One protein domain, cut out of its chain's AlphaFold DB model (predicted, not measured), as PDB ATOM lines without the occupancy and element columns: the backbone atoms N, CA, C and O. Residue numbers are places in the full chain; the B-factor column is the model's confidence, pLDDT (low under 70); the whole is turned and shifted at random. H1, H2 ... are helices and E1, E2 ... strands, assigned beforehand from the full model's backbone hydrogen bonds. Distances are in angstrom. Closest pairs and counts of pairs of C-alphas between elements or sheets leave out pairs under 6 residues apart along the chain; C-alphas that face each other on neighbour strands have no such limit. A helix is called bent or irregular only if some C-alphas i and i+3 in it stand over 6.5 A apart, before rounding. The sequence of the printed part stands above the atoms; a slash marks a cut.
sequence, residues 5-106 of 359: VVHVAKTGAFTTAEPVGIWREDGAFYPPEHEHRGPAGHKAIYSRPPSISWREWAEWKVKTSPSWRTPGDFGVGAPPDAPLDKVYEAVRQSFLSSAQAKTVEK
ATOM      1  N   VAL A   5     179.400 134.304 177.375       95.94
ATOM      2  CA  VAL A   5     180.807 134.177 177.785       95.94
ATOM      3  C   VAL A   5     181.429 135.540 178.048       95.94
ATOM      4  O   VAL A   5     181.111 136.531 177.397       95.94
ATOM      5  N   VAL A   6     182.326 135.583 179.022       96.94
ATOM      6  CA  VAL A   6     183.082 136.757 179.447       96.94
ATOM      7  C   VAL A   6     184.489 136.639 178.880       96.94
ATOM      8  O   VAL A   6     185.178 135.645 179.115       96.94
ATOM      9  N   HIS A   7     184.918 137.654 178.138       96.19
ATOM     10  CA  HIS A   7     186.300 137.805 177.702       96.19
ATOM     11  C   HIS A   7     187.094 138.450 178.836       96.19
ATOM     12  O   HIS A   7     186.744 139.544 179.282       96.19
ATOM     13  N   VAL A   8     188.158 137.790 179.288       95.12
ATOM     14  CA  VAL A   8     189.062 138.303 180.322       95.12
ATOM     15  C   VAL A   8     190.451 138.564 179.758       95.12
ATOM     16  O   VAL A   8     190.946 137.815 178.912       95.12
ATOM     17  N   ALA A   9     191.106 139.624 180.226       90.88
ATOM     18  CA  ALA A   9     192.467 139.940 179.813       90.88
ATOM     19  C   ALA A   9     193.247 140.704 180.888       90.88
ATOM     20  O   ALA A   9     192.676 141.325 181.776       90.88
ATOM     21  N   LYS A  10     194.580 140.676 180.792       87.19
ATOM     22  CA  LYS A  10     195.462 141.485 181.642       87.19
ATOM     23  C   LYS A  10     195.525 142.914 181.101       87.19
ATOM     24  O   LYS A  10     195.855 143.114 179.927       87.19
ATOM     25  N   THR A  11     195.195 143.890 181.935       80.50
ATOM     26  CA  THR A  11     195.058 145.312 181.566       80.50
ATOM     27  C   THR A  11     196.052 146.231 182.280       80.50
ATOM     28  O   THR A  11     196.184 147.384 181.882       80.50
ATOM     29  N   GLY A  12     196.815 145.721 183.257       71.25
ATOM     30  CA  GLY A  12     197.853 146.460 183.981       71.25
ATOM     31  C   GLY A  12     199.095 145.620 184.311       71.25
ATOM     32  O   GLY A  12     199.195 144.456 183.928       71.25
ATOM     33  N   ALA A  13     200.042 146.230 185.036       44.81
ATOM     34  CA  ALA A  13     201.321 145.626 185.435       44.81
ATOM     35  C   ALA A  13     201.207 144.552 186.543       44.81
ATOM     36  O   ALA A  13     202.186 143.871 186.831       44.81
ATOM     37  N   PHE A  14     200.024 144.370 187.144       41.34
ATOM     38  CA  PHE A  14     199.770 143.393 188.210       41.34
ATOM     39  C   PHE A  14     198.668 142.383 187.826       41.34
ATOM     40  O   PHE A  14     197.962 142.538 186.836       41.34
ATOM     41  N   THR A  15     198.583 141.289 188.583       61.72
ATOM     42  CA  THR A  15     198.686 139.898 188.105       61.72
ATOM     43  C   THR A  15     197.400 139.167 187.680       61.72
ATOM     44  O   THR A  15     197.511 138.040 187.190       61.72
ATOM     45  N   THR A  16     196.210 139.771 187.756       77.00
ATOM     46  CA  THR A  16     194.931 139.065 187.504       77.00
ATOM     47  C   THR A  16     194.269 139.509 186.196       77.00
ATOM     48  O   THR A  16     194.187 140.698 185.910       77.00
ATOM     49  N   ALA A  17     193.792 138.557 185.386       87.25
ATOM     50  CA  ALA A  17     192.987 138.874 184.205       87.25
ATOM     51  C   ALA A  17     191.606 139.386 184.642       87.25
ATOM     52  O   ALA A  17     190.904 138.697 185.381       87.25
ATOM     53  N   GLU A  18     191.221 140.575 184.186       93.69
ATOM     54  CA  GLU A  18     189.925 141.175 184.501       93.69
ATOM     55  C   GLU A  18     188.926 140.994 183.351       93.69
ATOM     56  O   GLU A  18     189.348 140.800 182.205       93.69
ATOM     57  N   PRO A  19     187.609 141.044 183.618       96.31
ATOM     58  CA  PRO A  19     186.593 141.119 182.575       96.31
ATOM     59  C   PRO A  19     186.832 142.346 181.695       96.31
ATOM     60  O   PRO A  19     186.882 143.462 182.199       96.31
ATOM     61  N   VAL A  20     186.961 142.135 180.387       96.62
ATOM     62  CA  VAL A  20     187.158 143.211 179.401       96.62
ATOM     63  C   VAL A  20     186.055 143.273 178.349       96.62
ATOM     64  O   VAL A  20     185.971 144.247 177.611       96.62
ATOM     65  N   GLY A  21     185.216 142.242 178.252       97.06
ATOM     66  CA  GLY A  21     184.031 142.243 177.400       97.06
ATOM     67  C   GLY A  21     183.143 141.032 177.658       97.06
ATOM     68  O   GLY A  21     183.527 140.100 178.366       97.06
ATOM     69  N   ILE A  22     181.953 141.030 177.072       97.31
ATOM     70  CA  ILE A  22     180.979 139.945 177.195       97.31
ATOM     71  C   ILE A  22     180.315 139.659 175.850       97.31
ATOM     72  O   ILE A  22     180.174 140.553 175.018       97.31
ATOM     73  N   TRP A  23     179.934 138.404 175.637       95.69
ATOM     74  CA  TRP A  23     179.506 137.884 174.346       95.69
ATOM     75  C   TRP A  23     178.315 136.948 174.461       95.69
ATOM     76  O   TRP A  23     178.238 136.144 175.392       95.69
ATOM     77  N   ARG A  24     177.461 137.007 173.443       94.88
ATOM     78  CA  ARG A  24     176.367 136.084 173.125       94.88
ATOM     79  C   ARG A  24     176.317 135.852 171.613       94.88
ATOM     80  O   ARG A  24     177.087 136.447 170.863       94.88
ATOM     81  N   GLU A  25     175.419 134.975 171.171       93.38
ATOM     82  CA  GLU A  25     175.217 134.709 169.743       93.38
ATOM     83  C   GLU A  25     174.754 135.953 168.972       93.38
ATOM     84  O   GLU A  25     175.136 136.145 167.821       93.38
ATOM     85  N   ASP A  26     173.957 136.805 169.614       91.19
ATOM     86  CA  ASP A  26     173.351 138.000 169.031       91.19
ATOM     87  C   ASP A  26     174.242 139.249 169.107       91.19
ATOM     88  O   ASP A  26     173.929 140.264 168.481       91.19
ATOM     89  N   GLY A  27     175.371 139.195 169.822       93.50
ATOM     90  CA  GLY A  27     176.295 140.318 169.872       93.50
ATOM     91  C   GLY A  27     177.349 140.263 170.969       93.50
ATOM     92  O   GLY A  27     177.512 139.291 171.709       93.50
ATOM     93  N   ALA A  28     178.084 141.365 171.065       95.44
ATOM     94  CA  ALA A  28     179.125 141.573 172.055       95.44
ATOM     95  C   ALA A  28     179.017 142.965 172.664       95.44
ATOM     96  O   ALA A  28     178.607 143.914 171.997       95.44
ATOM     97  N   PHE A  29     179.453 143.090 173.910       97.12
ATOM     98  CA  PHE A  29     179.601 144.369 174.584       97.12
ATOM     99  C   PHE A  29     181.015 144.505 175.149       97.12
ATOM    100  O   PHE A  29     181.512 143.615 175.844       97.12
ATOM    101  N   TYR A  30     181.641 145.640 174.847       97.19
ATOM    102  CA  TYR A  30     182.903 146.093 175.421       97.19
ATOM    103  C   TYR A  30     182.678 147.505 175.958       97.19
ATOM    104  O   TYR A  30     182.167 148.343 175.211       97.19
ATOM    105  N   PRO A  31     183.038 147.799 177.217       95.75
ATOM    106  CA  PRO A  31     182.982 149.169 177.700       95.75
ATOM    107  C   PRO A  31     184.038 150.031 176.976       95.75
ATOM    108  O   PRO A  31     185.013 149.479 176.447       95.75
ATOM    109  N   PRO A  32     183.889 151.369 176.957       96.88
ATOM    110  CA  PRO A  32     184.779 152.267 176.214       96.88
ATOM    111  C   PRO A  32     186.275 152.052 176.501       96.88
ATOM    112  O   PRO A  32     187.094 152.037 175.586       96.88
ATOM    113  N   GLU A  33     186.649 151.793 177.757       93.75
ATOM    114  CA  GLU A  33     188.036 151.535 178.163       93.75
ATOM    115  C   GLU A  33     188.645 150.244 177.574       93.75
ATOM    116  O   GLU A  33     189.869 150.068 177.561       93.75
ATOM    117  N   HIS A  34     187.820 149.331 177.060       94.94
ATOM    118  CA  HIS A  34     188.244 148.041 176.513       94.94
ATOM    119  C   HIS A  34     187.815 147.818 175.063       94.94
ATOM    120  O   HIS A  34     188.042 146.733 174.524       94.94
ATOM    121  N   GLU A  35     187.272 148.834 174.393       94.94
ATOM    122  CA  GLU A  35     186.831 148.747 172.997       94.94
ATOM    123  C   GLU A  35     187.958 148.270 172.061       94.94
ATOM    124  O   GLU A  35     187.747 147.426 171.190       94.94
ATOM    125  N   HIS A  36     189.201 148.688 172.331       92.69
ATOM    126  CA  HIS A  36     190.400 148.247 171.608       92.69
ATOM    127  C   HIS A  36     190.642 146.721 171.652       92.69
ATOM    128  O   HIS A  36     191.382 146.191 170.824       92.69
ATOM    129  N   ARG A  37     190.026 145.993 172.594       90.31
ATOM    130  CA  ARG A  37     190.092 144.520 172.704       90.31
ATOM    131  C   ARG A  37     188.971 143.810 171.949       90.31
ATOM    132  O   ARG A  37     189.034 142.587 171.783       90.31
ATOM    133  N   GLY A  38     187.987 144.560 171.455       91.19
ATOM    134  CA  GLY A  38     186.879 144.073 170.641       91.19
ATOM    135  C   GLY A  38     187.327 143.208 169.459       91.19
ATOM    136  O   GLY A  38     186.825 142.089 169.343       91.19
ATOM    137  N   PRO A  39     188.299 143.631 168.624       91.88
ATOM    138  CA  PRO A  39     188.745 142.848 167.468       91.88
ATOM    139  C   PRO A  39     189.309 141.465 167.821       91.88
ATOM    140  O   PRO A  39     189.063 140.491 167.107       91.88
ATOM    141  N   ALA A  40     190.035 141.349 168.940       81.12
ATOM    142  CA  ALA A  40     190.585 140.074 169.400       81.12
ATOM    143  C   ALA A  40     189.475 139.109 169.846       81.12
ATOM    144  O   ALA A  40     189.487 137.935 169.468       81.12
ATOM    145  N   GLY A  41     188.478 139.621 170.579       85.56
ATOM    146  CA  GLY A  41     187.290 138.846 170.936       85.56
ATOM    147  C   GLY A  41     186.472 138.434 169.715       85.56
ATOM    148  O   GLY A  41     186.124 137.263 169.586       85.56
ATOM    149  N   HIS A  42     186.271 139.355 168.765       87.19
ATOM    150  CA  HIS A  42     185.602 139.076 167.494       87.19
ATOM    151  C   HIS A  42     186.298 137.930 166.764       87.19
ATOM    152  O   HIS A  42     185.674 136.916 166.469       87.19
ATOM    153  N   LYS A  43     187.611 138.008 166.547       85.56
ATOM    154  CA  LYS A  43     188.348 136.935 165.868       85.56
ATOM    155  C   LYS A  43     188.185 135.574 166.561       85.56
ATOM    156  O   LYS A  43     188.039 134.548 165.894       85.56
ATOM    157  N   ALA A  44     188.197 135.545 167.893       79.81
ATOM    158  CA  ALA A  44     188.049 134.311 168.658       79.81
ATOM    159  C   ALA A  44     186.642 133.700 168.555       79.81
ATOM    160  O   ALA A  44     186.515 132.478 168.577       79.81
ATOM    161  N   ILE A  45     185.607 134.526 168.432       81.00
ATOM    162  CA  ILE A  45     184.212 134.090 168.335       81.00
ATOM    163  C   ILE A  45     183.819 133.747 166.894       81.00
ATOM    164  O   ILE A  45     183.283 132.670 166.648       81.00
ATOM    165  N   TYR A  46     184.169 134.588 165.925       81.81
ATOM    166  CA  TYR A  46     183.843 134.383 164.510       81.81
ATOM    167  C   TYR A  46     184.685 133.293 163.828       81.81
ATOM    168  O   TYR A  46     184.402 132.917 162.697       81.81
ATOM    169  N   SER A  47     185.688 132.739 164.518       86.31
ATOM    170  CA  SER A  47     186.380 131.515 164.084       86.31
ATOM    171  C   SER A  47     185.593 130.229 164.380       86.31
ATOM    172  O   SER A  47     186.096 129.141 164.100       86.31
ATOM    173  N   ARG A  48     184.364 130.336 164.912       91.75
ATOM    174  CA  ARG A  48     183.437 129.212 165.094       91.75
ATOM    175  C   ARG A  48     183.166 128.508 163.753       91.75
ATOM    176  O   ARG A  48     182.637 129.148 162.841       91.75
ATOM    177  N   PRO A  49     183.439 127.197 163.628       92.50
ATOM    178  CA  PRO A  49     183.024 126.422 162.464       92.50
ATOM    179  C   PRO A  49     181.497 126.465 162.278       92.50
ATOM    180  O   PRO A  49     180.779 126.317 163.267       92.50
ATOM    181  N   PRO A  50     180.970 126.584 161.043       91.69
ATOM    182  CA  PRO A  50     179.523 126.646 160.799       91.69
ATOM    183  C   PRO A  50     178.738 125.428 161.306       91.69
ATOM    184  O   PRO A  50     177.532 125.512 161.505       91.69
ATOM    185  N   SER A  51     179.416 124.291 161.493       94.75
ATOM    186  CA  SER A  51     178.837 123.037 161.979       94.75
ATOM    187  C   SER A  51     178.691 122.957 163.502       94.75
ATOM    188  O   SER A  51     178.146 121.973 163.986       94.75
ATOM    189  N   ILE A  52     179.221 123.927 164.252       93.75
ATOM    190  CA  ILE A  52     179.195 123.945 165.718       93.75
ATOM    191  C   ILE A  52     178.222 125.037 166.163       93.75
ATOM    192  O   ILE A  52     178.329 126.187 165.729       93.75
ATOM    193  N   SER A  53     177.274 124.693 167.037       94.69
ATOM    194  CA  SER A  53     176.339 125.677 167.595       94.69
ATOM    195  C   SER A  53     177.069 126.732 168.439       94.69
ATOM    196  O   SER A  53     178.192 126.521 168.900       94.69
ATOM    197  N   TRP A  54     176.449 127.897 168.673       93.19
ATOM    198  CA  TRP A  54     177.031 128.917 169.563       93.19
ATOM    199  C   TRP A  54     177.374 128.344 170.932       93.19
ATOM    200  O   TRP A  54     178.480 128.539 171.429       93.19
ATOM    201  N   ARG A  55     176.438 127.585 171.496       92.12
ATOM    202  CA  ARG A  55     176.564 126.964 172.808       92.12
ATOM    203  C   ARG A  55     177.769 126.033 172.892       92.12
ATOM    204  O   ARG A  55     178.602 126.203 173.774       92.12
ATOM    205  N   GLU A  56     177.895 125.098 171.954       93.88
ATOM    206  CA  GLU A  56     179.029 124.163 171.922       93.88
ATOM    207  C   GLU A  56     180.364 124.900 171.750       93.88
ATOM    208  O   GLU A  56     181.364 124.541 172.370       93.88
ATOM    209  N   TRP A  57     180.386 125.967 170.947       93.25
ATOM    210  CA  TRP A  57     181.581 126.784 170.754       93.25
ATOM    211  C   TRP A  57     181.971 127.574 172.004       93.25
ATOM    212  O   TRP A  57     183.147 127.614 172.367       93.25
ATOM    213  N   ALA A  58     180.996 128.186 172.672       92.25
ATOM    214  CA  ALA A  58     181.181 128.909 173.923       92.25
ATOM    215  C   ALA A  58     181.715 127.981 175.025       92.25
ATOM    216  O   ALA A  58     182.700 128.311 175.689       92.25
ATOM    217  N   GLU A  59     181.126 126.791 175.169       92.25
ATOM    218  CA  GLU A  59     181.592 125.759 176.100       92.25
ATOM    219  C   GLU A  59     183.016 125.303 175.775       92.25
ATOM    220  O   GLU A  59     183.861 125.219 176.672       92.25
ATOM    221  N   TRP A  60     183.318 125.078 174.494       91.69
ATOM    222  CA  TRP A  60     184.669 124.756 174.055       91.69
ATOM    223  C   TRP A  60     185.658 125.872 174.407       91.69
ATOM    224  O   TRP A  60     186.688 125.584 175.008       91.69
ATOM    225  N   LYS A  61     185.340 127.141 174.125       90.44
ATOM    226  CA  LYS A  61     186.221 128.282 174.427       90.44
ATOM    227  C   LYS A  61     186.519 128.434 175.909       90.44
ATOM    228  O   LYS A  61     187.682 128.604 176.261       90.44
ATOM    229  N   VAL A  62     185.500 128.355 176.763       92.12
ATOM    230  CA  VAL A  62     185.679 128.416 178.223       92.12
ATOM    231  C   VAL A  62     186.570 127.268 178.706       92.12
ATOM    232  O   VAL A  62     187.399 127.456 179.592       92.12
ATOM    233  N   LYS A  63     186.439 126.082 178.099       85.75
ATOM    234  CA  LYS A  63     187.236 124.905 178.460       85.75
ATOM    235  C   LYS A  63     188.679 124.967 177.954       85.75
ATOM    236  O   LYS A  63     189.564 124.449 178.627       85.75
ATOM    237  N   THR A  64     188.922 125.537 176.774       82.75
ATOM    238  CA  THR A  64     190.231 125.460 176.099       82.75
ATOM    239  C   THR A  64     191.036 126.748 176.130       82.75
ATOM    240  O   THR A  64     192.179 126.750 175.683       82.75
ATOM    241  N   SER A  65     190.483 127.855 176.628       84.38
ATOM    242  CA  SER A  65     191.185 129.133 176.632       84.38
ATOM    243  C   SER A  65     191.004 129.879 177.954       84.38
ATOM    244  O   SER A  65     189.878 130.193 178.340       84.38
ATOM    245  N   PRO A  66     192.105 130.256 178.633       84.94
ATOM    246  CA  PRO A  66     192.033 130.979 179.902       84.94
ATOM    247  C   PRO A  66     191.480 132.405 179.753       84.94
ATOM    248  O   PRO A  66     191.104 133.016 180.748       84.94
ATOM    249  N   SER A  67     191.407 132.931 178.526       91.44
ATOM    250  CA  SER A  67     190.829 134.246 178.220       91.44
ATOM    251  C   SER A  67     189.300 134.257 178.205       91.44
ATOM    252  O   SER A  67     188.714 135.314 177.979       91.44
ATOM    253  N   TRP A  68     188.643 133.113 178.422       94.12
ATOM    254  CA  TRP A  68     187.188 132.997 178.382       94.12
ATOM    255  C   TRP A  68     186.658 132.351 179.657       94.12
ATOM    256  O   TRP A  68     187.181 131.350 180.150       94.12
ATOM    257  N   ARG A  69     185.612 132.959 180.203       95.44
ATOM    258  CA  ARG A  69     184.928 132.548 181.431       95.44
ATOM    259  C   ARG A  69     183.421 132.624 181.226       95.44
ATOM    260  O   ARG A  69     182.943 133.189 180.244       95.44
ATOM    261  N   THR A  70     182.661 132.079 182.154       96.12
ATOM    262  CA  THR A  70     181.210 132.248 182.228       96.12
ATOM    263  C   THR A  70     180.867 133.338 183.242       96.12
ATOM    264  O   THR A  70     181.633 133.556 184.178       96.12
ATOM    265  N   PRO A  71     179.703 134.001 183.139       96.31
ATOM    266  CA  PRO A  71     179.214 134.869 184.213       96.31
ATOM    267  C   PRO A  71     179.127 134.151 185.573       96.31
ATOM    268  O   PRO A  71     179.397 134.751 186.613       96.31
ATOM    269  N   GLY A  72     178.835 132.844 185.561       93.06
ATOM    270  CA  GLY A  72     178.777 132.005 186.759       93.06
ATOM    271  C   GLY A  72     180.115 131.876 187.492       93.06
ATOM    272  O   GLY A  72     180.111 131.789 188.716       93.06
ATOM    273  N   ASP A  73     181.247 131.969 186.786       90.75
ATOM    274  CA  ASP A  73     182.587 131.986 187.403       90.75
ATOM    275  C   ASP A  73     182.808 133.231 188.284       90.75
ATOM    276  O   ASP A  73     183.695 133.248 189.134       90.75
ATOM    277  N   PHE A  74     181.971 134.258 188.108       91.81
ATOM    278  CA  PHE A  74     181.923 135.474 188.923       91.81
ATOM    279  C   PHE A  74     180.719 135.492 189.875       91.81
ATOM    280  O   PHE A  74     180.409 136.535 190.444       91.81
ATOM    281  N   GLY A  75     179.989 134.384 190.030       93.88
ATOM    282  CA  GLY A  75     178.771 134.339 190.844       93.88
ATOM    283  C   GLY A  75     177.608 135.156 190.267       93.88
ATOM    284  O   GLY A  75     176.675 135.495 190.992       93.88
ATOM    285  N   VAL A  76     177.651 135.487 188.972       94.75
ATOM    286  CA  VAL A  76     176.642 136.314 188.301       94.75
ATOM    287  C   VAL A  76     175.746 135.451 187.418       94.75
ATOM    288  O   VAL A  76     176.207 134.734 186.531       94.75
ATOM    289  N   GLY A  77     174.433 135.550 187.633       93.50
ATOM    290  CA  GLY A  77     173.442 134.997 186.716       93.50
ATOM    291  C   GLY A  77     173.337 135.843 185.446       93.50
ATOM    292  O   GLY A  77     173.332 137.069 185.509       93.50
ATOM    293  N   ALA A  78     173.210 135.197 184.289       90.81
ATOM    294  CA  ALA A  78     173.031 135.872 183.006       90.81
ATOM    295  C   ALA A  78     171.757 135.361 182.315       90.81
ATOM    296  O   ALA A  78     171.844 134.450 181.490       90.81
ATOM    297  N   PRO A  79     170.572 135.906 182.656       92.31
ATOM    298  CA  PRO A  79     169.329 135.547 181.981       92.31
ATOM    299  C   PRO A  79     169.453 135.749 180.461       92.31
ATOM    300  O   PRO A  79     170.079 136.738 180.057       92.31
ATOM    301  N   PRO A  80     168.860 134.869 179.630       89.12
ATOM    302  CA  PRO A  80     168.987 134.932 178.170       89.12
ATOM    303  C   PRO A  80     168.629 136.296 177.569       89.12
ATOM    304  O   PRO A  80     169.294 136.740 176.643       89.12
ATOM    305  N   ASP A  81     167.658 136.993 178.165       92.56
ATOM    306  CA  ASP A  81     167.141 138.271 177.657       92.56
ATOM    307  C   ASP A  81     167.740 139.505 178.359       92.56
ATOM    308  O   ASP A  81     167.368 140.641 178.072       92.56
ATOM    309  N   ALA A  82     168.657 139.319 179.317       94.56
ATOM    310  CA  ALA A  82     169.261 140.443 180.035       94.56
ATOM    311  C   ALA A  82     170.200 141.242 179.109       94.56
ATOM    312  O   ALA A  82     171.037 140.622 178.457       94.56
ATOM    313  N   PRO A  83     170.145 142.584 179.068       96.94
ATOM    314  CA  PRO A  83     171.068 143.376 178.256       96.94
ATOM    315  C   PRO A  83     172.541 143.094 178.599       96.94
ATOM    316  O   PRO A  83     172.907 143.013 179.777       96.94
ATOM    317  N   LEU A  84     173.392 142.937 177.577       96.12
ATOM    318  CA  LEU A  84     174.802 142.558 177.750       96.12
ATOM    319  C   LEU A  84     175.591 143.551 178.616       96.12
ATOM    320  O   LEU A  84     176.419 143.121 179.415       96.12
ATOM    321  N   ASP A  85     175.310 144.851 178.513       97.38
ATOM    322  CA  ASP A  85     175.929 145.892 179.344       97.38
ATOM    323  C   ASP A  85     175.626 145.688 180.836       97.38
ATOM    324  O   ASP A  85     176.507 145.844 181.679       97.38
ATOM    325  N   LYS A  86     174.402 145.263 181.176       97.19
ATOM    326  CA  LYS A  86     173.998 144.990 182.564       97.19
ATOM    327  C   LYS A  86     174.646 143.732 183.118       97.19
ATOM    328  O   LYS A  86     175.081 143.732 184.268       97.19
ATOM    329  N   VAL A  87     174.735 142.675 182.310       96.44
ATOM    330  CA  VAL A  87     175.427 141.445 182.718       96.44
ATOM    331  C   VAL A  87     176.922 141.712 182.891       96.44
ATOM    332  O   VAL A  87     177.507 141.268 183.877       96.44
ATOM    333  N   TYR A  88     177.529 142.476 181.979       97.19
ATOM    334  CA  TYR A  88     178.925 142.888 182.094       97.19
ATOM    335  C   TYR A  88     179.181 143.692 183.366       97.19
ATOM    336  O   TYR A  88     180.109 143.374 184.105       97.19
ATOM    337  N   GLU A  89     178.348 144.696 183.654       96.50
ATOM    338  CA  GLU A  89     178.513 145.523 184.849       96.50
ATOM    339  C   GLU A  89     178.401 144.683 186.125       96.50
ATOM    340  O   GLU A  89     179.234 144.810 187.017       96.50
ATOM    341  N   ALA A  90     177.451 143.746 186.195       96.25
ATOM    342  CA  ALA A  90     177.345 142.823 187.323       96.25
ATOM    343  C   ALA A  90     178.595 141.935 187.474       96.25
ATOM    344  O   ALA A  90     179.117 141.785 188.582       96.25
ATOM    345  N   VAL A  91     179.111 141.380 186.369       96.38
ATOM    346  CA  VAL A  91     180.362 140.601 186.348       96.38
ATOM    347  C   VAL A  91     181.535 141.443 186.848       96.38
ATOM    348  O   VAL A  91     182.306 140.990 187.695       96.38
ATOM    349  N   ARG A  92     181.651 142.684 186.373       94.56
ATOM    350  CA  ARG A  92     182.716 143.609 186.762       94.56
ATOM    351  C   ARG A  92     182.622 144.004 188.232       94.56
ATOM    352  O   ARG A  92     183.635 143.965 188.922       94.56
ATOM    353  N   GLN A  93     181.434 144.324 188.738       93.00
ATOM    354  CA  GLN A  93     181.229 144.647 190.153       93.00
ATOM    355  C   GLN A  93     181.562 143.462 191.063       93.00
ATOM    356  O   GLN A  93     182.218 143.641 192.089       93.00
ATOM    357  N   SER A  94     181.181 142.242 190.671       92.69
ATOM    358  CA  SER A  94     181.553 141.030 191.411       92.69
ATOM    359  C   SER A  94     183.068 140.801 191.409       92.69
ATOM    360  O   SER A  94     183.660 140.522 192.456       92.69
ATOM    361  N   PHE A  95     183.720 140.994 190.256       91.69
ATOM    362  CA  PHE A  95     185.176 140.922 190.139       91.69
ATOM    363  C   PHE A  95     185.871 141.945 191.045       91.69
ATOM    364  O   PHE A  95     186.754 141.570 191.811       91.69
ATOM    365  N   LEU A  96     185.448 143.212 191.011       88.25
ATOM    366  CA  LEU A  96     186.010 144.278 191.841       88.25
ATOM    367  C   LEU A  96     185.786 144.018 193.333       88.25
ATOM    368  O   LEU A  96     186.716 144.171 194.118       88.25
ATOM    369  N   SER A  97     184.592 143.561 193.717       83.38
ATOM    370  CA  SER A  97     184.271 143.205 195.105       83.38
ATOM    371  C   SER A  97     185.134 142.041 195.594       83.38
ATOM    372  O   SER A  97     185.680 142.093 196.690       83.38
ATOM    373  N   SER A  98     185.326 141.017 194.758       79.69
ATOM    374  CA  SER A  98     186.191 139.870 195.063       79.69
ATOM    375  C   SER A  98     187.669 140.261 195.117       79.69
ATOM    376  O   SER A  98     188.405 139.776 195.971       79.69
ATOM    377  N   ALA A  99     188.120 141.149 194.229       76.50
ATOM    378  CA  ALA A  99     189.484 141.666 194.228       76.50
ATOM    379  C   ALA A  99     189.758 142.528 195.470       76.50
ATOM    380  O   ALA A  99     190.808 142.383 196.095       76.50
ATOM    381  N   GLN A 100     188.807 143.375 195.873       68.75
ATOM    382  CA  GLN A 100     188.887 144.162 197.106       68.75
ATOM    383  C   GLN A 100     188.843 143.266 198.345       68.75
ATOM    384  O   GLN A 100     189.703 143.408 199.208       68.75
ATOM    385  N   ALA A 101     187.932 142.290 198.404       61.97
ATOM    386  CA  ALA A 101     187.870 141.318 199.495       61.97
ATOM    387  C   ALA A 101     189.179 140.527 199.618       61.97
ATOM    388  O   ALA A 101     189.723 140.442 200.708       61.97
ATOM    389  N   LYS A 102     189.763 140.066 198.504       58.75
ATOM    390  CA  LYS A 102     191.096 139.432 198.486       58.75
ATOM    391  C   LYS A 102     192.237 140.380 198.847       58.75
ATOM    392  O   LYS A 102     193.289 139.917 199.262       58.75
ATOM    393  N   THR A 103     192.067 141.687 198.668       52.94
ATOM    394  CA  THR A 103     193.054 142.683 199.113       52.94
ATOM    395  C   THR A 103     192.962 142.898 200.627       52.94
ATOM    396  O   THR A 103     193.987 143.116 201.258       52.94
ATOM    397  N   VAL A 104     191.761 142.778 201.206       44.47
ATOM    398  CA  VAL A 104     191.497 142.893 202.653       44.47
ATOM    399  C   VAL A 104     191.786 141.583 203.407       44.47
ATOM    400  O   VAL A 104     192.267 141.622 204.531       44.47
ATOM    401  N   GLU A 105     191.543 140.427 202.785       43.34
ATOM    402  CA  GLU A 105     191.909 139.089 203.279       43.34
ATOM    403  C   GLU A 105     193.302 138.645 202.843       43.34
ATOM    404  O   GLU A 105     193.727 137.540 203.185       43.34
ATOM    405  N   LYS A 106     194.041 139.486 202.109       42.09
ATOM    406  CA  LYS A 106     195.477 139.288 201.976       42.09
ATOM    407  C   LYS A 106     195.971 139.300 203.407       42.09
ATOM    408  O   LYS A 106     195.974 140.356 204.034       42.09
TER     409      LYS A 106
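AT A GLANCE: This is residues 5 to 106 of the 359 residues of an uncharacterized protein of Flavimobilis marinus (UniProt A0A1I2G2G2). A small sheet of three strands forms the middle of three layers, with H1 and H2 on one face and the long helix H4 on the other; residues 100 to 106 stick out at the far end of H4. Short H3 packs on H4. The printed part has 102 residues, with three named strands and four named helices that follow along the chain as E1 E2 E3 H1 H2 H3 H4; the sheet, in the order E1 E2 E3, is a meander, each strand the antiparallel neighbour of the one before. The class is mixed, helices and strands; the whole is compact, radius of gyration of the C-alphas 13.7 A, with an elongated outline of 47 by 29 by 26 A.

HOW THE PARTS SIT: Strand E2, residues 18 to 24, is the inner strand. It forms hairpins with E1, residues 5 to 9 (N 7 and O 21, 2.8 A), and E3, residues 27 to 29 (N 22 and O 29, 2.9 A). H4, residues 84 to 104, runs along the strands at 25 degrees to E2 on the local plane, height over the sheet 9.3 A; the closest C-alphas of H4 and E2 are Tyr 88 and Ile 22, 6.1 A. On the opposite face H1, residues 32 to 46, runs slantwise over E2, height 6.9 A; the closest C-alphas are His 34 and Val 20, 5.7 A. H2, residues 54 to 64, is on the sheet and near H1; its Ala 58 and Val 5 of E1 have C-alphas 6.5 A apart. H3, residues 71 to 74, only grazes the sheet and touches residues 87 to 95 of H4, the closest C-alphas being Phe 74 and Val 91, 5.9 A. Every O i to N i+4 pair is within hydrogen-bond range in H2 and H4, and 6 of 11 in H1; H3 is too short for one.

IN THESE COORDINATES: E1 begins at C-alpha 5 (180.807, 134.177, 177.785); E2 measures 18.4 A. H1 measures 21.4 A and is irregular, C-alphas 33 and 36 being 7.7 A apart. H2 measures 15.1 A, and H4, 30.0 A, ends at C-alpha 104 (191.497, 142.893, 202.653).

THE WHOLE: The two C-alphas farthest apart are Ser 51 and Val 104, 47.0 A. The printed part has no cut and no long link. pLDDT is under 70 at residues 13 to 15 and 100 to 106.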